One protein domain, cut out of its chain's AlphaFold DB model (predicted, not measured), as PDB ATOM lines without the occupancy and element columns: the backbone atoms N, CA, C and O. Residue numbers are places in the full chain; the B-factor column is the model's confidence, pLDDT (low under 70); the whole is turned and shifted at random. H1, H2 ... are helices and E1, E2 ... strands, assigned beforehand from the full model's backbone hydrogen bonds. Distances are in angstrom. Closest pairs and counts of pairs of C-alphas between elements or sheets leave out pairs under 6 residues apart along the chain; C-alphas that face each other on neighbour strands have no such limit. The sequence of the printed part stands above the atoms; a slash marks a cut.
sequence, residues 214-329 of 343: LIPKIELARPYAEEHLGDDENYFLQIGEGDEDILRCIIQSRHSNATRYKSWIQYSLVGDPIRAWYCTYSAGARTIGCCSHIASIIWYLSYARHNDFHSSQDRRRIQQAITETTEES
ATOM      1  N   LEU A 214     214.377 -44.524  16.969       65.62
ATOM      2  CA  LEU A 214     214.980 -44.479  15.642       65.62
ATOM      3  C   LEU A 214     214.116 -45.145  14.572       65.62
ATOM      4  O   LEU A 214     214.202 -44.769  13.406       65.62
ATOM      5  N   ILE A 215     213.278 -46.111  14.955       65.56
ATOM      6  CA  ILE A 215     212.471 -46.894  14.012       65.56
ATOM      7  C   ILE A 215     211.497 -45.988  13.234       65.56
ATOM      8  O   ILE A 215     211.589 -45.982  12.004       65.56
ATOM      9  N   PRO A 216     210.674 -45.133  13.883       65.88
ATOM     10  CA  PRO A 216     209.779 -44.227  13.158       65.88
ATOM     11  C   PRO A 216     210.545 -43.241  12.266       65.88
ATOM     12  O   PRO A 216     210.107 -42.891  11.175       65.88
ATOM     13  N   LYS A 217     211.744 -42.818  12.687       68.00
ATOM     14  CA  LYS A 217     212.581 -41.870  11.929       68.00
ATOM     15  C   LYS A 217     213.087 -42.469  10.614       68.00
ATOM     16  O   LYS A 217     213.210 -41.735   9.635       68.00
ATOM     17  N   ILE A 218     213.365 -43.775  10.587       66.50
ATOM     18  CA  ILE A 218     213.746 -44.506   9.369       66.50
ATOM     19  C   ILE A 218     212.531 -44.699   8.457       66.50
ATOM     20  O   ILE A 218     212.641 -44.480   7.254       66.50
ATOM     21  N   GLU A 219     211.373 -45.065   9.011       64.19
ATOM     22  CA  GLU A 219     210.133 -45.234   8.235       64.19
ATOM     23  C   GLU A 219     209.699 -43.924   7.557       64.19
ATOM     24  O   GLU A 219     209.291 -43.920   6.394       64.19
ATOM     25  N   LEU A 220     209.909 -42.795   8.236       66.44
ATOM     26  CA  LEU A 220     209.659 -41.453   7.714       66.44
ATOM     27  C   LEU A 220     210.642 -41.004   6.623       66.44
ATOM     28  O   LEU A 220     210.375 -40.010   5.951       66.44
ATOM     29  N   ALA A 221     211.762 -41.697   6.406       67.88
ATOM     30  CA  ALA A 221     212.805 -41.228   5.495       67.88
ATOM     31  C   ALA A 221     212.295 -41.032   4.055       67.88
ATOM     32  O   ALA A 221     212.562 -40.001   3.439       67.88
ATOM     33  N   ARG A 222     211.517 -41.991   3.539       68.00
ATOM     34  CA  ARG A 222     210.925 -41.918   2.197       68.00
ATOM     35  C   ARG A 222     209.887 -40.797   2.058       68.00
ATOM     36  O   ARG A 222     210.065 -39.976   1.162       68.00
ATOM     37  N   PRO A 223     208.821 -40.720   2.878       68.00
ATOM     38  CA  PRO A 223     207.829 -39.662   2.713       68.00
ATOM     39  C   PRO A 223     208.419 -38.264   2.948       68.00
ATOM     40  O   PRO A 223     208.052 -37.330   2.241       68.00
ATOM     41  N   TYR A 224     209.400 -38.116   3.852       72.69
ATOM     42  CA  TYR A 224     210.132 -36.850   3.986       72.69
ATOM     43  C   TYR A 224     210.926 -36.501   2.731       72.69
ATOM     44  O   TYR A 224     210.991 -35.326   2.378       72.69
ATOM     45  N   ALA A 225     211.530 -37.492   2.070       75.00
ATOM     46  CA  ALA A 225     212.183 -37.270   0.790       75.00
ATOM     47  C   ALA A 225     211.182 -36.811  -0.262       75.00
ATOM     48  O   ALA A 225     211.376 -35.742  -0.824       75.00
ATOM     49  N   GLU A 226     210.078 -37.535  -0.451       79.06
ATOM     50  CA  GLU A 226     209.015 -37.161  -1.395       79.06
ATOM     51  C   GLU A 226     208.493 -35.735  -1.163       79.06
ATOM     52  O   GLU A 226     208.210 -35.021  -2.121       79.06
ATOM     53  N   GLU A 227     208.399 -35.294   0.095       80.75
ATOM     54  CA  GLU A 227     207.943 -33.944   0.416       80.75
ATOM     55  C   GLU A 227     208.935 -32.847  -0.012       80.75
ATOM     56  O   GLU A 227     208.490 -31.771  -0.423       80.75
ATOM     57  N   HIS A 228     210.240 -33.133   0.070       81.44
ATOM     58  CA  HIS A 228     211.337 -32.161  -0.016       81.44
ATOM     59  C   HIS A 228     212.183 -32.246  -1.292       81.44
ATOM     60  O   HIS A 228     213.153 -31.494  -1.421       81.44
ATOM     61  N   LEU A 229     211.840 -33.132  -2.229       81.00
ATOM     62  CA  LEU A 229     212.396 -33.074  -3.580       81.00
ATOM     63  C   LEU A 229     211.984 -31.762  -4.259       81.00
ATOM     64  O   LEU A 229     210.837 -31.325  -4.142       81.00
ATOM     65  N   GLY A 230     212.936 -31.129  -4.946       71.62
ATOM     66  CA  GLY A 230     212.676 -29.981  -5.808       71.62
ATOM     67  C   GLY A 230     211.884 -30.366  -7.058       71.62
ATOM     68  O   GLY A 230     211.618 -31.542  -7.308       71.62
ATOM     69  N   ASP A 231     211.539 -29.369  -7.873       73.50
ATOM     70  CA  ASP A 231     210.825 -29.575  -9.145       73.50
ATOM     71  C   ASP A 231     211.626 -30.431 -10.146       73.50
ATOM     72  O   ASP A 231     211.059 -31.039 -11.048       73.50
ATOM     73  N   ASP A 232     212.947 -30.485  -9.976       74.81
ATOM     74  CA  ASP A 232     213.882 -31.325 -10.726       74.81
ATOM     75  C   ASP A 232     214.086 -32.717 -10.098       74.81
ATOM     76  O   ASP A 232     214.992 -33.447 -10.499       74.81
ATOM     77  N   GLU A 233     213.275 -33.059  -9.094       74.94
ATOM     78  CA  GLU A 233     213.318 -34.304  -8.324       74.94
ATOM     79  C   GLU A 233     214.637 -34.543  -7.587       74.94
ATOM     80  O   GLU A 233     214.988 -35.675  -7.235       74.94
ATOM     81  N   ASN A 234     215.359 -33.460  -7.290       72.75
ATOM     82  CA  ASN A 234     216.587 -33.515  -6.523       72.75
ATOM     83  C   ASN A 234     216.452 -32.825  -5.172       72.75
ATOM     84  O   ASN A 234     215.724 -31.849  -4.993       72.75
ATOM     85  N   TYR A 235     217.209 -33.320  -4.193       77.25
ATOM     86  CA  TYR A 235     217.457 -32.543  -2.987       77.25
ATOM     87  C   TYR A 235     218.357 -31.355  -3.311       77.25
ATOM     88  O   TYR A 235     219.385 -31.500  -3.976       77.25
ATOM     89  N   PHE A 236     218.042 -30.197  -2.736       76.38
ATOM     90  CA  PHE A 236     218.950 -29.059  -2.770       76.38
ATOM     91  C   PHE A 236     220.103 -29.271  -1.775       76.38
ATOM     92  O   PHE A 236     219.941 -29.129  -0.555       76.38
ATOM     93  N   LEU A 237     221.271 -29.641  -2.306       81.94
ATOM     94  CA  LEU A 237     222.489 -29.923  -1.547       81.94
ATOM     95  C   LEU A 237     223.537 -28.828  -1.768       81.94
ATOM     96  O   LEU A 237     223.737 -28.347  -2.880       81.94
ATOM     97  N   GLN A 238     224.223 -28.451  -0.695       77.75
ATOM     98  CA  GLN A 238     225.278 -27.443  -0.678       77.75
ATOM     99  C   GLN A 238     226.572 -28.073  -0.159       77.75
ATOM    100  O   GLN A 238     226.551 -28.766   0.857       77.75
ATOM    101  N   ILE A 239     227.692 -27.798  -0.826       77.81
ATOM    102  CA  ILE A 239     229.041 -28.171  -0.377       77.81
ATOM    103  C   ILE A 239     229.757 -26.886   0.047       77.81
ATOM    104  O   ILE A 239     229.611 -25.851  -0.610       77.81
ATOM    105  N   GLY A 240     230.454 -26.928   1.181       61.75
ATOM    106  CA  GLY A 240     231.230 -25.795   1.682       61.75
ATOM    107  C   GLY A 240     232.545 -25.638   0.922       61.75
ATOM    108  O   GLY A 240     233.231 -26.618   0.652       61.75
ATOM    109  N   GLU A 241     232.918 -24.404   0.597       59.31
ATOM    110  CA  GLU A 241     234.226 -24.097   0.015       59.31
ATOM    111  C   GLU A 241     235.308 -24.322   1.090       59.31
ATOM    112  O   GLU A 241     235.366 -23.581   2.070       59.31
ATOM    113  N   GLY A 242     236.112 -25.384   0.946       67.88
ATOM    114  CA  GLY A 242     237.133 -25.809   1.919       67.88
ATOM    115  C   GLY A 242     236.769 -27.031   2.779       67.88
ATOM    116  O   GLY A 242     237.675 -27.657   3.320       67.88
ATOM    117  N   ASP A 243     235.490 -27.416   2.828       74.12
ATOM    118  CA  ASP A 243     234.978 -28.586   3.563       74.12
ATOM    119  C   ASP A 243     234.286 -29.552   2.583       74.12
ATOM    120  O   ASP A 243     233.071 -29.771   2.621       74.12
ATOM    121  N   GLU A 244     235.062 -30.097   1.641       76.56
ATOM    122  CA  GLU A 244     234.541 -30.949   0.559       76.56
ATOM    123  C   GLU A 244     233.915 -32.260   1.067       76.56
ATOM    124  O   GLU A 244     233.117 -32.877   0.359       76.56
ATOM    125  N   ASP A 245     234.233 -32.674   2.296       80.50
ATOM    126  CA  ASP A 245     233.698 -33.864   2.958       80.50
ATOM    127  C   ASP A 245     232.414 -33.597   3.764       80.50
ATOM    128  O   ASP A 245     231.906 -34.512   4.415       80.50
ATOM    129  N   ILE A 246     231.850 -32.382   3.707       82.62
ATOM    130  CA  ILE A 246     230.611 -32.018   4.407       82.62
ATOM    131  C   ILE A 246     229.521 -31.605   3.417       82.62
ATOM    132  O   ILE A 246     229.597 -30.587   2.727       82.62
ATOM    133  N   LEU A 247     228.429 -32.369   3.418       84.12
ATOM    134  CA  LEU A 247     227.194 -32.033   2.719       84.12
ATOM    135  C   LEU A 247     226.269 -31.261   3.647       84.12
ATOM    136  O   LEU A 247     225.993 -31.707   4.759       84.12
ATOM    137  N   ARG A 248     225.721 -30.146   3.168       85.62
ATOM    138  CA  ARG A 248     224.659 -29.399   3.840       85.62
ATOM    139  C   ARG A 248     223.366 -29.465   3.037       85.62
ATOM    140  O   ARG A 248     223.356 -29.265   1.829       85.62
ATOM    141  N   CYS A 249     222.252 -29.649   3.731       85.75
ATOM    142  CA  CYS A 249     220.910 -29.575   3.174       85.75
ATOM    143  C   CYS A 249     220.020 -28.674   4.043       85.75
ATOM    144  O   CYS A 249     220.224 -28.571   5.257       85.75
ATOM    145  N   ILE A 250     219.049 -27.999   3.425       84.56
ATOM    146  CA  ILE A 250     218.046 -27.186   4.119       84.56
ATOM    147  C   ILE A 250     216.686 -27.850   3.931       84.56
ATOM    148  O   ILE A 250     216.249 -28.037   2.802       84.56
ATOM    149  N   ILE A 251     216.017 -28.166   5.036       83.94
ATOM    150  CA  ILE A 251     214.706 -28.824   5.050       83.94
ATOM    151  C   ILE A 251     213.668 -27.881   5.656       83.94
ATOM    152  O   ILE A 251     213.947 -27.182   6.632       83.94
ATOM    153  N   GLN A 252     212.472 -27.833   5.073       82.56
ATOM    154  CA  GLN A 252     211.365 -27.033   5.583       82.56
ATOM    155  C   GLN A 252     210.639 -27.746   6.719       82.56
ATOM    156  O   GLN A 252     210.451 -28.952   6.701       82.56
ATOM    157  N   SER A 253     210.242 -26.992   7.747       77.25
ATOM    158  CA  SER A 253     209.381 -27.555   8.783       77.25
ATOM    159  C   SER A 253     207.987 -27.820   8.224       77.25
ATOM    160  O   SER A 253     207.364 -26.925   7.656       77.25
ATOM    161  N   ARG A 254     207.448 -29.009   8.489       70.25
ATOM    162  CA  ARG A 254     206.036 -29.324   8.225       70.25
ATOM    163  C   ARG A 254     205.066 -28.552   9.127       70.25
ATOM    164  O   ARG A 254     203.919 -28.333   8.767       70.25
ATOM    165  N   HIS A 255     205.532 -28.127  10.303       74.25
ATOM    166  CA  HIS A 255     204.725 -27.382  11.274       74.25
ATOM    167  C   HIS A 255     204.766 -25.870  11.028       74.25
ATOM    168  O   HIS A 255     204.043 -25.116  11.672       74.25
ATOM    169  N   SER A 256     205.638 -25.404  10.127       78.12
ATOM    170  CA  SER A 256     205.785 -23.982   9.839       78.12
ATOM    171  C   SER A 256     206.374 -23.743   8.457       78.12
ATOM    172  O   SER A 256     207.523 -24.087   8.174       78.12
ATOM    173  N   ASN A 257     205.630 -23.002   7.639       76.44
ATOM    174  CA  ASN A 257     206.093 -22.555   6.329       76.44
ATOM    175  C   ASN A 257     207.285 -21.592   6.393       76.44
ATOM    176  O   ASN A 257     207.986 -21.443   5.392       76.44
ATOM    177  N   ALA A 258     207.551 -20.969   7.544       79.69
ATOM    178  CA  ALA A 258     208.682 -20.063   7.740       79.69
ATOM    179  C   ALA A 258     209.942 -20.786   8.242       79.69
ATOM    180  O   ALA A 258     211.063 -20.379   7.943       79.69
ATOM    181  N   THR A 259     209.779 -21.877   8.991       83.88
ATOM    182  CA  THR A 259     210.903 -22.533   9.663       83.88
ATOM    183  C   THR A 259     211.689 -23.411   8.690       83.88
ATOM    184  O   THR A 259     211.122 -24.172   7.900       83.88
ATOM    185  N   ARG A 260     213.020 -23.303   8.737       85.81
ATOM    186  CA  ARG A 260     213.960 -24.100   7.939       85.81
ATOM    187  C   ARG A 260     215.029 -24.688   8.855       85.81
ATOM    188  O   ARG A 260     215.690 -23.949   9.583       85.81
ATOM    189  N   TYR A 261     215.216 -25.999   8.801       87.12
ATOM    190  CA  TYR A 261     216.262 -26.709   9.529       87.12
ATOM    191  C   TYR A 261     217.467 -26.941   8.626       87.12
ATOM    192  O   TYR A 261     217.323 -27.243   7.442       87.12
ATOM    193  N   LYS A 262     218.665 -26.793   9.189       88.25
ATOM    194  CA  LYS A 262     219.917 -27.094   8.494       88.25
ATOM    195  C   LYS A 262     220.394 -28.466   8.942       88.25
ATOM    196  O   LYS A 262     220.436 -28.749  10.140       88.25
ATOM    197  N   SER A 263     220.742 -29.292   7.970       87.81
ATOM    198  CA  SER A 263     221.260 -30.639   8.158       87.81
ATOM    199  C   SER A 263     222.645 -30.724   7.540       87.81
ATOM    200  O   SER A 263     222.835 -30.261   6.417       87.81
ATOM    201  N   TRP A 264     223.588 -31.326   8.252       88.12
ATOM    202  CA  TRP A 264     224.948 -31.574   7.796       88.12
ATOM    203  C   TRP A 264     225.274 -33.054   7.905       88.12
ATOM    204  O   TRP A 264     224.903 -33.700   8.885       88.12
ATOM    205  N   ILE A 265     225.973 -33.576   6.906       84.38
ATOM    206  CA  ILE A 265     226.465 -34.951   6.858       84.38
ATOM    207  C   ILE A 265     227.932 -34.884   6.460       84.38
ATOM    208  O   ILE A 265     228.252 -34.449   5.356       84.38
ATOM    209  N   GLN A 266     228.809 -35.326   7.354       82.56
ATOM    210  CA  GLN A 266     230.206 -35.556   7.026       82.56
ATOM    211  C   GLN A 266     230.342 -36.957   6.438       82.56
ATOM    212  O   GLN A 266     229.945 -37.943   7.071       82.56
ATOM    213  N   TYR A 267     230.909 -37.053   5.242       79.75
ATOM    214  CA  TYR A 267     231.049 -38.305   4.515       79.75
ATOM    215  C   TYR A 267     232.513 -38.648   4.245       79.75
ATOM    216  O   TYR A 267     233.426 -37.862   4.475       79.75
ATOM    217  N   SER A 268     232.756 -39.874   3.798       74.25
ATOM    218  CA  SER A 268     234.079 -40.326   3.378       74.25
ATOM    219  C   SER A 268     233.957 -41.210   2.156       74.25
ATOM    220  O   SER A 268     233.145 -42.128   2.122       74.25
ATOM    221  N   LEU A 269     234.815 -40.987   1.165       72.94
ATOM    222  CA  LEU A 269     234.898 -41.872   0.000       72.94
ATOM    223  C   LEU A 269     235.661 -43.172   0.304       72.94
ATOM    224  O   LEU A 269     235.626 -44.118  -0.479       72.94
ATOM    225  N   VAL A 270     236.352 -43.231   1.448       66.00
ATOM    226  CA  VAL A 270     237.158 -44.380   1.874       66.00
ATOM    227  C   VAL A 270     236.686 -44.876   3.238       66.00
ATOM    228  O   VAL A 270     236.606 -44.106   4.199       66.00
ATOM    229  N   GLY A 271     236.426 -46.178   3.352       63.59
ATOM    230  CA  GLY A 271     236.032 -46.804   4.615       63.59
ATOM    231  C   GLY A 271     234.551 -46.614   4.943       63.59
ATOM    232  O   GLY A 271     233.705 -46.994   4.140       63.59
ATOM    233  N   ASP A 272     234.249 -46.113   6.148       59.72
ATOM    234  CA  ASP A 272     232.872 -45.848   6.588       59.72
ATOM    235  C   ASP A 272     232.342 -44.567   5.920       59.72
ATOM    236  O   ASP A 272     232.911 -43.494   6.157       59.72
ATOM    237  N   PRO A 273     231.318 -44.665   5.056       66.00
ATOM    238  CA  PRO A 273     230.904 -43.559   4.209       66.00
ATOM    239  C   PRO A 273     230.200 -42.423   4.952       66.00
ATOM    240  O   PRO A 273     230.248 -41.304   4.457       66.00
ATOM    241  N   ILE A 274     229.591 -42.664   6.121       76.38
ATOM    242  CA  ILE A 274     229.014 -41.606   6.969       76.38
ATOM    243  C   ILE A 274     229.837 -41.503   8.245       76.38
ATOM    244  O   ILE A 274     229.828 -42.411   9.072       76.38
ATOM    245  N   ARG A 275     230.538 -40.382   8.421       72.56
ATOM    246  CA  ARG A 275     231.402 -40.156   9.586       72.56
ATOM    247  C   ARG A 275     230.681 -39.458  10.726       72.56
ATOM    248  O   ARG A 275     230.887 -39.814  11.884       72.56
ATOM    249  N   ALA A 276     229.847 -38.479  10.397       78.19
ATOM    250  CA  ALA A 276     229.082 -37.710  11.366       78.19
ATOM    251  C   ALA A 276     227.867 -37.059  10.702       78.19
ATOM    252  O   ALA A 276     227.813 -36.903   9.481       78.19
ATOM    253  N   TRP A 277     226.898 -36.644  11.511       85.31
ATOM    254  CA  TRP A 277     225.777 -35.828  11.064       85.31
ATOM    255  C   TRP A 277     225.324 -34.878  12.167       85.31
ATOM    256  O   TRP A 277     225.533 -35.132  13.352       85.31
ATOM    257  N   TYR A 278     224.668 -33.791  11.771       82.44
ATOM    258  CA  TYR A 278     224.041 -32.850  12.689       82.44
ATOM    259  C   TYR A 278     222.814 -32.221  12.036       82.44
ATOM    260  O   TYR A 278     222.833 -31.907  10.849       82.44
ATOM    261  N   CYS A 279     221.741 -32.015  12.794       84.00
ATOM    262  CA  CYS A 279     220.556 -31.308  12.319       84.00
ATOM    263  C   CYS A 279     220.097 -30.310  13.379       84.00
ATOM    264  O   CYS A 279     220.024 -30.655  14.556       84.00
ATOM    265  N   THR A 280     219.732 -29.093  12.964       83.94
ATOM    266  CA  THR A 280     219.253 -28.048  13.889       83.94
ATOM    267  C   THR A 280     217.843 -28.294  14.425       83.94
ATOM    268  O   THR A 280     217.343 -27.495  15.211       83.94
ATOM    269  N   TYR A 281     217.161 -29.351  13.980       82.44
ATOM    270  CA  TYR A 281     215.883 -29.746  14.563       82.44
ATOM    271  C   TYR A 281     216.089 -30.303  15.978       82.44
ATOM    272  O   TYR A 281     217.061 -31.014  16.230       82.44
ATOM    273  N   SER A 282     215.162 -30.016  16.896       71.00
ATOM    274  CA  SER A 282     215.283 -30.336  18.327       71.00
ATOM    275  C   SER A 282     215.561 -31.818  18.598       71.00
ATOM    276  O   SER A 282     216.377 -32.140  19.458       71.00
ATOM    277  N   ALA A 283     214.947 -32.742  17.854       67.12
ATOM    278  CA  ALA A 283     215.253 -34.170  17.978       67.12
ATOM    279  C   ALA A 283     216.633 -34.535  17.394       67.12
ATOM    280  O   ALA A 283     217.314 -35.419  17.910       67.12
ATOM    281  N   GLY A 284     217.068 -33.849  16.333       60.81
ATOM    282  CA  GLY A 284     218.371 -34.055  15.694       60.81
ATOM    283  C   GLY A 284     219.554 -33.548  16.524       60.81
ATOM    284  O   GLY A 284     220.633 -34.121  16.440       60.81
ATOM    285  N   ALA A 285     219.341 -32.532  17.361       61.78
ATOM    286  CA  ALA A 285     220.358 -32.005  18.269       61.78
ATOM    287  C   ALA A 285     220.491 -32.802  19.584       61.78
ATOM    288  O   ALA A 285     221.510 -32.687  20.259       61.78
ATOM    289  N   ARG A 286     219.469 -33.590  19.960       58.12
ATOM    290  CA  ARG A 286     219.370 -34.274  21.267       58.12
ATOM    291  C   ARG A 286     219.655 -35.785  21.241       58.12
ATOM    292  O   ARG A 286     219.772 -36.374  22.309       58.12
ATOM    293  N   THR A 287     219.712 -36.435  20.074       54.66
ATOM    294  CA  THR A 287     219.698 -37.913  19.987       54.66
ATOM    295  C   THR A 287     221.049 -38.524  19.606       54.66
ATOM    296  O   THR A 287     221.805 -37.949  18.832       54.66
ATOM    297  N   ILE A 288     221.335 -39.720  20.143       52.59
ATOM    298  CA  ILE A 288     222.526 -40.538  19.829       52.59
ATOM    299  C   ILE A 288     222.361 -41.253  18.456       52.59
ATOM    300  O   ILE A 288     223.313 -41.817  17.917       52.59
ATOM    301  N   GLY A 289     221.170 -41.165  17.840       62.62
ATOM    302  CA  GLY A 289     220.834 -41.654  16.492       62.62
ATOM    303  C   GLY A 289     220.691 -40.558  15.418       62.62
ATOM    304  O   GLY A 289     221.262 -39.474  15.521       62.62
ATOM    305  N   CYS A 290     219.928 -40.833  14.350       68.00
ATOM    306  CA  CYS A 290     219.642 -39.865  13.280       68.00
ATOM    307  C   CYS A 290     218.170 -39.419  13.299       68.00
ATOM    308  O   CYS A 290     217.274 -40.222  13.544       68.00
ATOM    309  N   CYS A 291     217.900 -38.130  13.059       74.31
ATOM    310  CA  CYS A 291     216.536 -37.623  12.871       74.31
ATOM    311  C   CYS A 291     215.991 -37.984  11.480       74.31
ATOM    312  O   CYS A 291     216.774 -38.241  10.564       74.31
ATOM    313  N   SER A 292     214.668 -37.927  11.287       73.31
ATOM    314  CA  SER A 292     214.015 -38.195   9.992       73.31
ATOM    315  C   SER A 292     214.581 -37.347   8.848       73.31
ATOM    316  O   SER A 292     214.717 -37.839   7.738       73.31
ATOM    317  N   HIS A 293     215.001 -36.106   9.122       77.75
ATOM    318  CA  HIS A 293     215.707 -35.246   8.164       77.75
ATOM    319  C   HIS A 293     217.032 -35.836   7.668       77.75
ATOM    320  O   HIS A 293     217.315 -35.818   6.477       77.75
ATOM    321  N   ILE A 294     217.871 -36.340   8.577       80.12
ATOM    322  CA  ILE A 294     219.146 -36.955   8.198       80.12
ATOM    323  C   ILE A 294     218.875 -38.290   7.515       80.12
ATOM    324  O   ILE A 294     219.468 -38.567   6.477       80.12
ATOM    325  N   ALA A 295     217.940 -39.079   8.051       76.25
ATOM    326  CA  ALA A 295     217.534 -40.343   7.460       76.25
ATOM    327  C   ALA A 295     217.009 -40.161   6.030       76.25
ATOM    328  O   ALA A 295     217.384 -40.947   5.174       76.25
ATOM    329  N   SER A 296     216.215 -39.121   5.748       79.69
ATOM    330  CA  SER A 296     215.668 -38.839   4.415       79.69
ATOM    331  C   SER A 296     216.718 -38.348   3.426       79.69
ATOM    332  O   SER A 296     216.748 -38.833   2.299       79.69
ATOM    333  N   ILE A 297     217.629 -37.458   3.843       77.44
ATOM    334  CA  ILE A 297     218.742 -37.008   2.991       77.44
ATOM    335  C   ILE A 297     219.647 -38.182   2.655       77.44
ATOM    336  O   ILE A 297     219.962 -38.371   1.484       77.44
ATOM    337  N   ILE A 298     220.032 -38.972   3.667       78.31
ATOM    338  CA  ILE A 298     220.761 -40.222   3.470       78.31
ATOM    339  C   ILE A 298     219.943 -41.061   2.488       78.31
ATOM    340  O   ILE A 298     220.490 -41.302   1.420       78.31
ATOM    341  N   TRP A 299     218.646 -41.330   2.760       75.62
ATOM    342  CA  TRP A 299     217.672 -42.102   1.948       75.62
ATOM    343  C   TRP A 299     217.567 -41.703   0.454       75.62
ATOM    344  O   TRP A 299     217.543 -42.543  -0.460       75.62
ATOM    345  N   TYR A 300     217.601 -40.414   0.175       73.19
ATOM    346  CA  TYR A 300     217.638 -39.933  -1.190       73.19
ATOM    347  C   TYR A 300     219.017 -40.106  -1.820       73.19
ATOM    348  O   TYR A 300     219.124 -40.631  -2.935       73.19
ATOM    349  N   LEU A 301     220.057 -39.676  -1.091       72.19
ATOM    350  CA  LEU A 301     221.404 -39.451  -1.606       72.19
ATOM    351  C   LEU A 301     222.016 -40.654  -2.248       72.19
ATOM    352  O   LEU A 301     222.966 -40.506  -3.013       72.19
ATOM    353  N   SER A 302     221.518 -41.830  -1.920       59.56
ATOM    354  CA  SER A 302     222.094 -42.986  -2.526       59.56
ATOM    355  C   SER A 302     221.117 -44.105  -2.909       59.56
ATOM    356  O   SER A 302     221.513 -45.052  -3.586       59.56
ATOM    357  N   TYR A 303     219.806 -43.992  -2.648       60.97
ATOM    358  CA  TYR A 303     218.835 -44.979  -3.165       60.97
ATOM    359  C   TYR A 303     217.966 -44.301  -4.192       60.97
ATOM    360  O   TYR A 303     218.063 -44.635  -5.372       60.97
ATOM    361  N   ALA A 304     217.170 -43.330  -3.746       65.31
ATOM    362  CA  ALA A 304     216.149 -42.707  -4.570       65.31
ATOM    363  C   ALA A 304     216.736 -42.132  -5.865       65.31
ATOM    364  O   ALA A 304     216.313 -42.516  -6.953       65.31
ATOM    365  N   ARG A 305     217.803 -41.328  -5.753       66.25
ATOM    366  CA  ARG A 305     218.426 -40.639  -6.896       66.25
ATOM    367  C   ARG A 305     219.004 -41.559  -7.981       66.25
ATOM    368  O   ARG A 305     219.428 -41.073  -9.021       66.25
ATOM    369  N   HIS A 306     219.116 -42.861  -7.713       63.53
ATOM    370  CA  HIS A 306     219.701 -43.833  -8.638       63.53
ATOM    371  C   HIS A 306     218.732 -44.936  -9.068       63.53
ATOM    372  O   HIS A 306     219.136 -45.845  -9.785       63.53
ATOM    373  N   ASN A 307     217.492 -44.909  -8.578       58.62
ATOM    374  CA  ASN A 307     216.490 -45.942  -8.845       58.62
ATOM    375  C   ASN A 307     215.269 -45.384  -9.587       58.62
ATOM    376  O   ASN A 307     214.182 -45.955  -9.449       58.62
ATOM    377  N   ASP A 308     215.469 -44.288 -10.331       66.06
ATOM    378  CA  ASP A 308     214.433 -43.531 -11.049       66.06
ATOM    379  C   ASP A 308     213.231 -43.245 -10.142       66.06
ATOM    380  O   ASP A 308     212.075 -43.538 -10.447       66.06
ATOM    381  N   PHE A 309     213.537 -42.788  -8.926       64.94
ATOM    382  CA  PHE A 309     212.517 -42.494  -7.942       64.94
ATOM    383  C   PHE A 309     211.878 -41.140  -8.235       64.94
ATOM    384  O   PHE A 309     212.542 -40.111  -8.149       64.94
ATOM    385  N   HIS A 310     210.573 -41.165  -8.481       73.31
ATOM    386  CA  HIS A 310     209.754 -39.981  -8.693       73.31
ATOM    387  C   HIS A 310     208.895 -39.707  -7.460       73.31
ATOM    388  O   HIS A 310     208.337 -40.633  -6.858       73.31
ATOM    389  N   SER A 311     208.781 -38.434  -7.079       70.19
ATOM    390  CA  SER A 311     207.915 -38.046  -5.962       70.19
ATOM    391  C   SER A 311     206.450 -38.373  -6.276       70.19
ATOM    392  O   SER A 311     205.982 -38.219  -7.407       70.19
ATOM    393  N   SER A 312     205.699 -38.840  -5.275       72.06
ATOM    394  CA  SER A 312     204.257 -39.025  -5.440       72.06
ATOM    395  C   SER A 312     203.583 -37.661  -5.602       72.06
ATOM    396  O   SER A 312     203.702 -36.795  -4.737       72.06
ATOM    397  N   GLN A 313     202.806 -37.483  -6.674       70.69
ATOM    398  CA  GLN A 313     201.986 -36.276  -6.851       70.69
ATOM    399  C   GLN A 313     200.839 -36.196  -5.829       70.69
ATOM    400  O   GLN A 313     200.299 -35.119  -5.568       70.69
ATOM    401  N   ASP A 314     200.477 -37.325  -5.212       77.75
ATOM    402  CA  ASP A 314     199.457 -37.377  -4.172       77.75
ATOM    403  C   ASP A 314     200.029 -36.944  -2.815       77.75
ATOM    404  O   ASP A 314     200.472 -37.756  -1.996       77.75
ATOM    405  N   ARG A 315     199.991 -35.630  -2.572       76.19
ATOM    406  CA  ARG A 315     200.411 -35.017  -1.303       76.19
ATOM    407  C   ARG A 315     199.594 -35.510  -0.102       76.19
ATOM    408  O   ARG A 315     200.132 -35.530   1.002       76.19
ATOM    409  N   ARG A 316     198.338 -35.942  -0.291       72.38
ATOM    410  CA  ARG A 316     197.507 -36.463   0.811       72.38
ATOM    411  C   ARG A 316     198.005 -37.821   1.273       72.38
ATOM    412  O   ARG A 316     198.092 -38.049   2.473       72.38
ATOM    413  N   ARG A 317     198.392 -38.692   0.339       76.62
ATOM    414  CA  ARG A 317     198.997 -39.990   0.664       76.62
ATOM    415  C   ARG A 317     200.299 -39.835   1.451       76.62
ATOM    416  O   ARG A 317     200.516 -40.570   2.410       76.62
ATOM    417  N   ILE A 318     201.144 -38.877   1.062       69.38
ATOM    418  CA  ILE A 318     202.396 -38.573   1.773       69.38
ATOM    419  C   ILE A 318     202.086 -38.109   3.200       69.38
ATOM    420  O   ILE A 318     202.635 -38.652   4.154       69.38
ATOM    421  N   GLN A 319     201.164 -37.153   3.353       71.56
ATOM    422  CA  GLN A 319     200.745 -36.650   4.663       71.56
ATOM    423  C   GLN A 319     200.151 -37.754   5.539       71.56
ATOM    424  O   GLN A 319     200.509 -37.844   6.704       71.56
ATOM    425  N   GLN A 320     199.313 -38.628   4.980       72.56
ATOM    426  CA  GLN A 320     198.731 -39.751   5.710       72.56
ATOM    427  C   GLN A 320     199.806 -40.720   6.216       72.56
ATOM    428  O   GLN A 320     199.796 -41.060   7.393       72.56
ATOM    429  N   ALA A 321     200.765 -41.107   5.368       66.25
ATOM    430  CA  ALA A 321     201.869 -41.973   5.782       66.25
ATOM    431  C   ALA A 321     202.715 -41.332   6.895       66.25
ATOM    432  O   ALA A 321     203.129 -42.011   7.828       66.25
ATOM    433  N   ILE A 322     202.944 -40.017   6.820       67.00
ATOM    434  CA  ILE A 322     203.651 -39.274   7.866       67.00
ATOM    435  C   ILE A 322     202.851 -39.287   9.170       67.00
ATOM    436  O   ILE A 322     203.423 -39.607  10.208       67.00
ATOM    437  N   THR A 323     201.558 -38.958   9.115       67.50
ATOM    438  CA  THR A 323     200.668 -38.908  10.280       67.50
ATOM    439  C   THR A 323     200.563 -40.268  10.961       67.50
ATOM    440  O   THR A 323     200.746 -40.343  12.171       67.50
ATOM    441  N   GLU A 324     200.364 -41.346  10.198       67.69
ATOM    442  CA  GLU A 324     200.294 -42.715  10.724       67.69
ATOM    443  C   GLU A 324     201.581 -43.103  11.470       67.69
ATOM    444  O   GLU A 324     201.517 -43.675  12.556       67.69
ATOM    445  N   THR A 325     202.757 -42.744  10.943       59.62
ATOM    446  CA  THR A 325     204.038 -43.030  11.609       59.62
ATOM    447  C   THR A 325     204.297 -42.121  12.817       59.62
ATOM    448  O   THR A 325     204.972 -42.541  13.755       59.62
ATOM    449  N   THR A 326     203.779 -40.885  12.828       61.75
ATOM    450  CA  THR A 326     204.014 -39.925  13.924       61.75
ATOM    451  C   THR A 326     203.022 -40.040  15.069       61.75
ATOM    452  O   THR A 326     203.405 -39.868  16.216       61.75
ATOM    453  N   GLU A 327     201.766 -40.400  14.809       56.06
ATOM    454  CA  GLU A 327     200.803 -40.724  15.872       56.06
ATOM    455  C   GLU A 327     201.246 -41.963  16.670       56.06
ATOM    456  O   GLU A 327     200.969 -42.069  17.865       56.06
ATOM    457  N   GLU A 328     202.005 -42.875  16.044       48.31
ATOM    458  CA  GLU A 328     202.660 -43.996  16.728       48.31
ATOM    459  C   GLU A 328     203.893 -43.569  17.568       48.31
ATOM    460  O   GLU A 328     204.289 -44.332  18.455       48.31
ATOM    461  N   SER A 329     204.484 -42.382  17.336       44.16
ATOM    462  CA  SER A 329     205.687 -41.880  18.034       44.16
ATOM    463  C   SER A 329     205.458 -40.734  19.028       44.16
ATOM    464  O   SER A 329     206.230 -40.605  19.975       44.16
TER     465      SER A 329
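AT A GLANCE: This is residues 214 to 329 of the 343 residues of the protein "Hypothetical protein" of Adineta ricciae (UniProt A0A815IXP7). A twisted four-stranded sheet has H4 packed slantwise over one face; H1 and H2 lie between H4 and H5, the helix farthest from the middle, and short H3 sits by the end of E4. The printed part has 116 residues, with named elements in the order H1 H2 E1 E2 E3 E4 H3 H4 H5. The sheet, E1 E2 E3 E4, is a meander, each strand the antiparallel neighbour of the one before; with H4 it makes two layers, class mixed. The whole is compact, radius of gyration of the C-alphas 14.0 A, spans 40 by 33 by 29 A.

HOW THE PARTS SIT: Look first at E1, residues 237 to 240, E2, 243 to 253, E3, 256 to 267, and E4, 274 to 279: three hairpins, where N 238 and O 248, N 249 and O 263, and N 264 and O 278 are each 2.8 A apart, within hydrogen-bond range. H4, residues 292 to 302, is over E2 and E3 at a height over the sheet of 9.1 A. H2, residues 221 to 228, touches H4 about perpendicular at 87 degrees, C-alphas of Ala 221 and Ser 296 closest at 3.9 A. H1, residues 214 to 219, touches H4 at a steep tilt of 54 degrees, C-alphas of Lys 217 and Ser 292 closest at 4.4 A. H5, residues 315 to 327, touches H2, C-alphas of Pro 223 and Ile 318 closest at 5.6 A. H3, residues 282 to 286, only grazes the sheet. Each O i to N i+4 pair is within hydrogen-bond range in H1, H2, H3 and H5, and 6 of 7 are in H4.

IN THESE COORDINATES: Find C-alpha 214 at (214.980, -44.479, 15.642), where H1 begins; H5 ends at C-alpha 327, (200.803, -40.724, 15.872). E3 spans 29.5 A, E2 26.1 A, H5 18.1 A and H4 15.7 A.

THE WHOLE: The C-alphas farthest apart, of Gly 242 and Glu 328, are 41.7 A apart. The printed part has no cut; H4 to H5 is a long link. Mean pLDDT of the printed part is 72.6, with 43 residues under 70, among them 321 to 329.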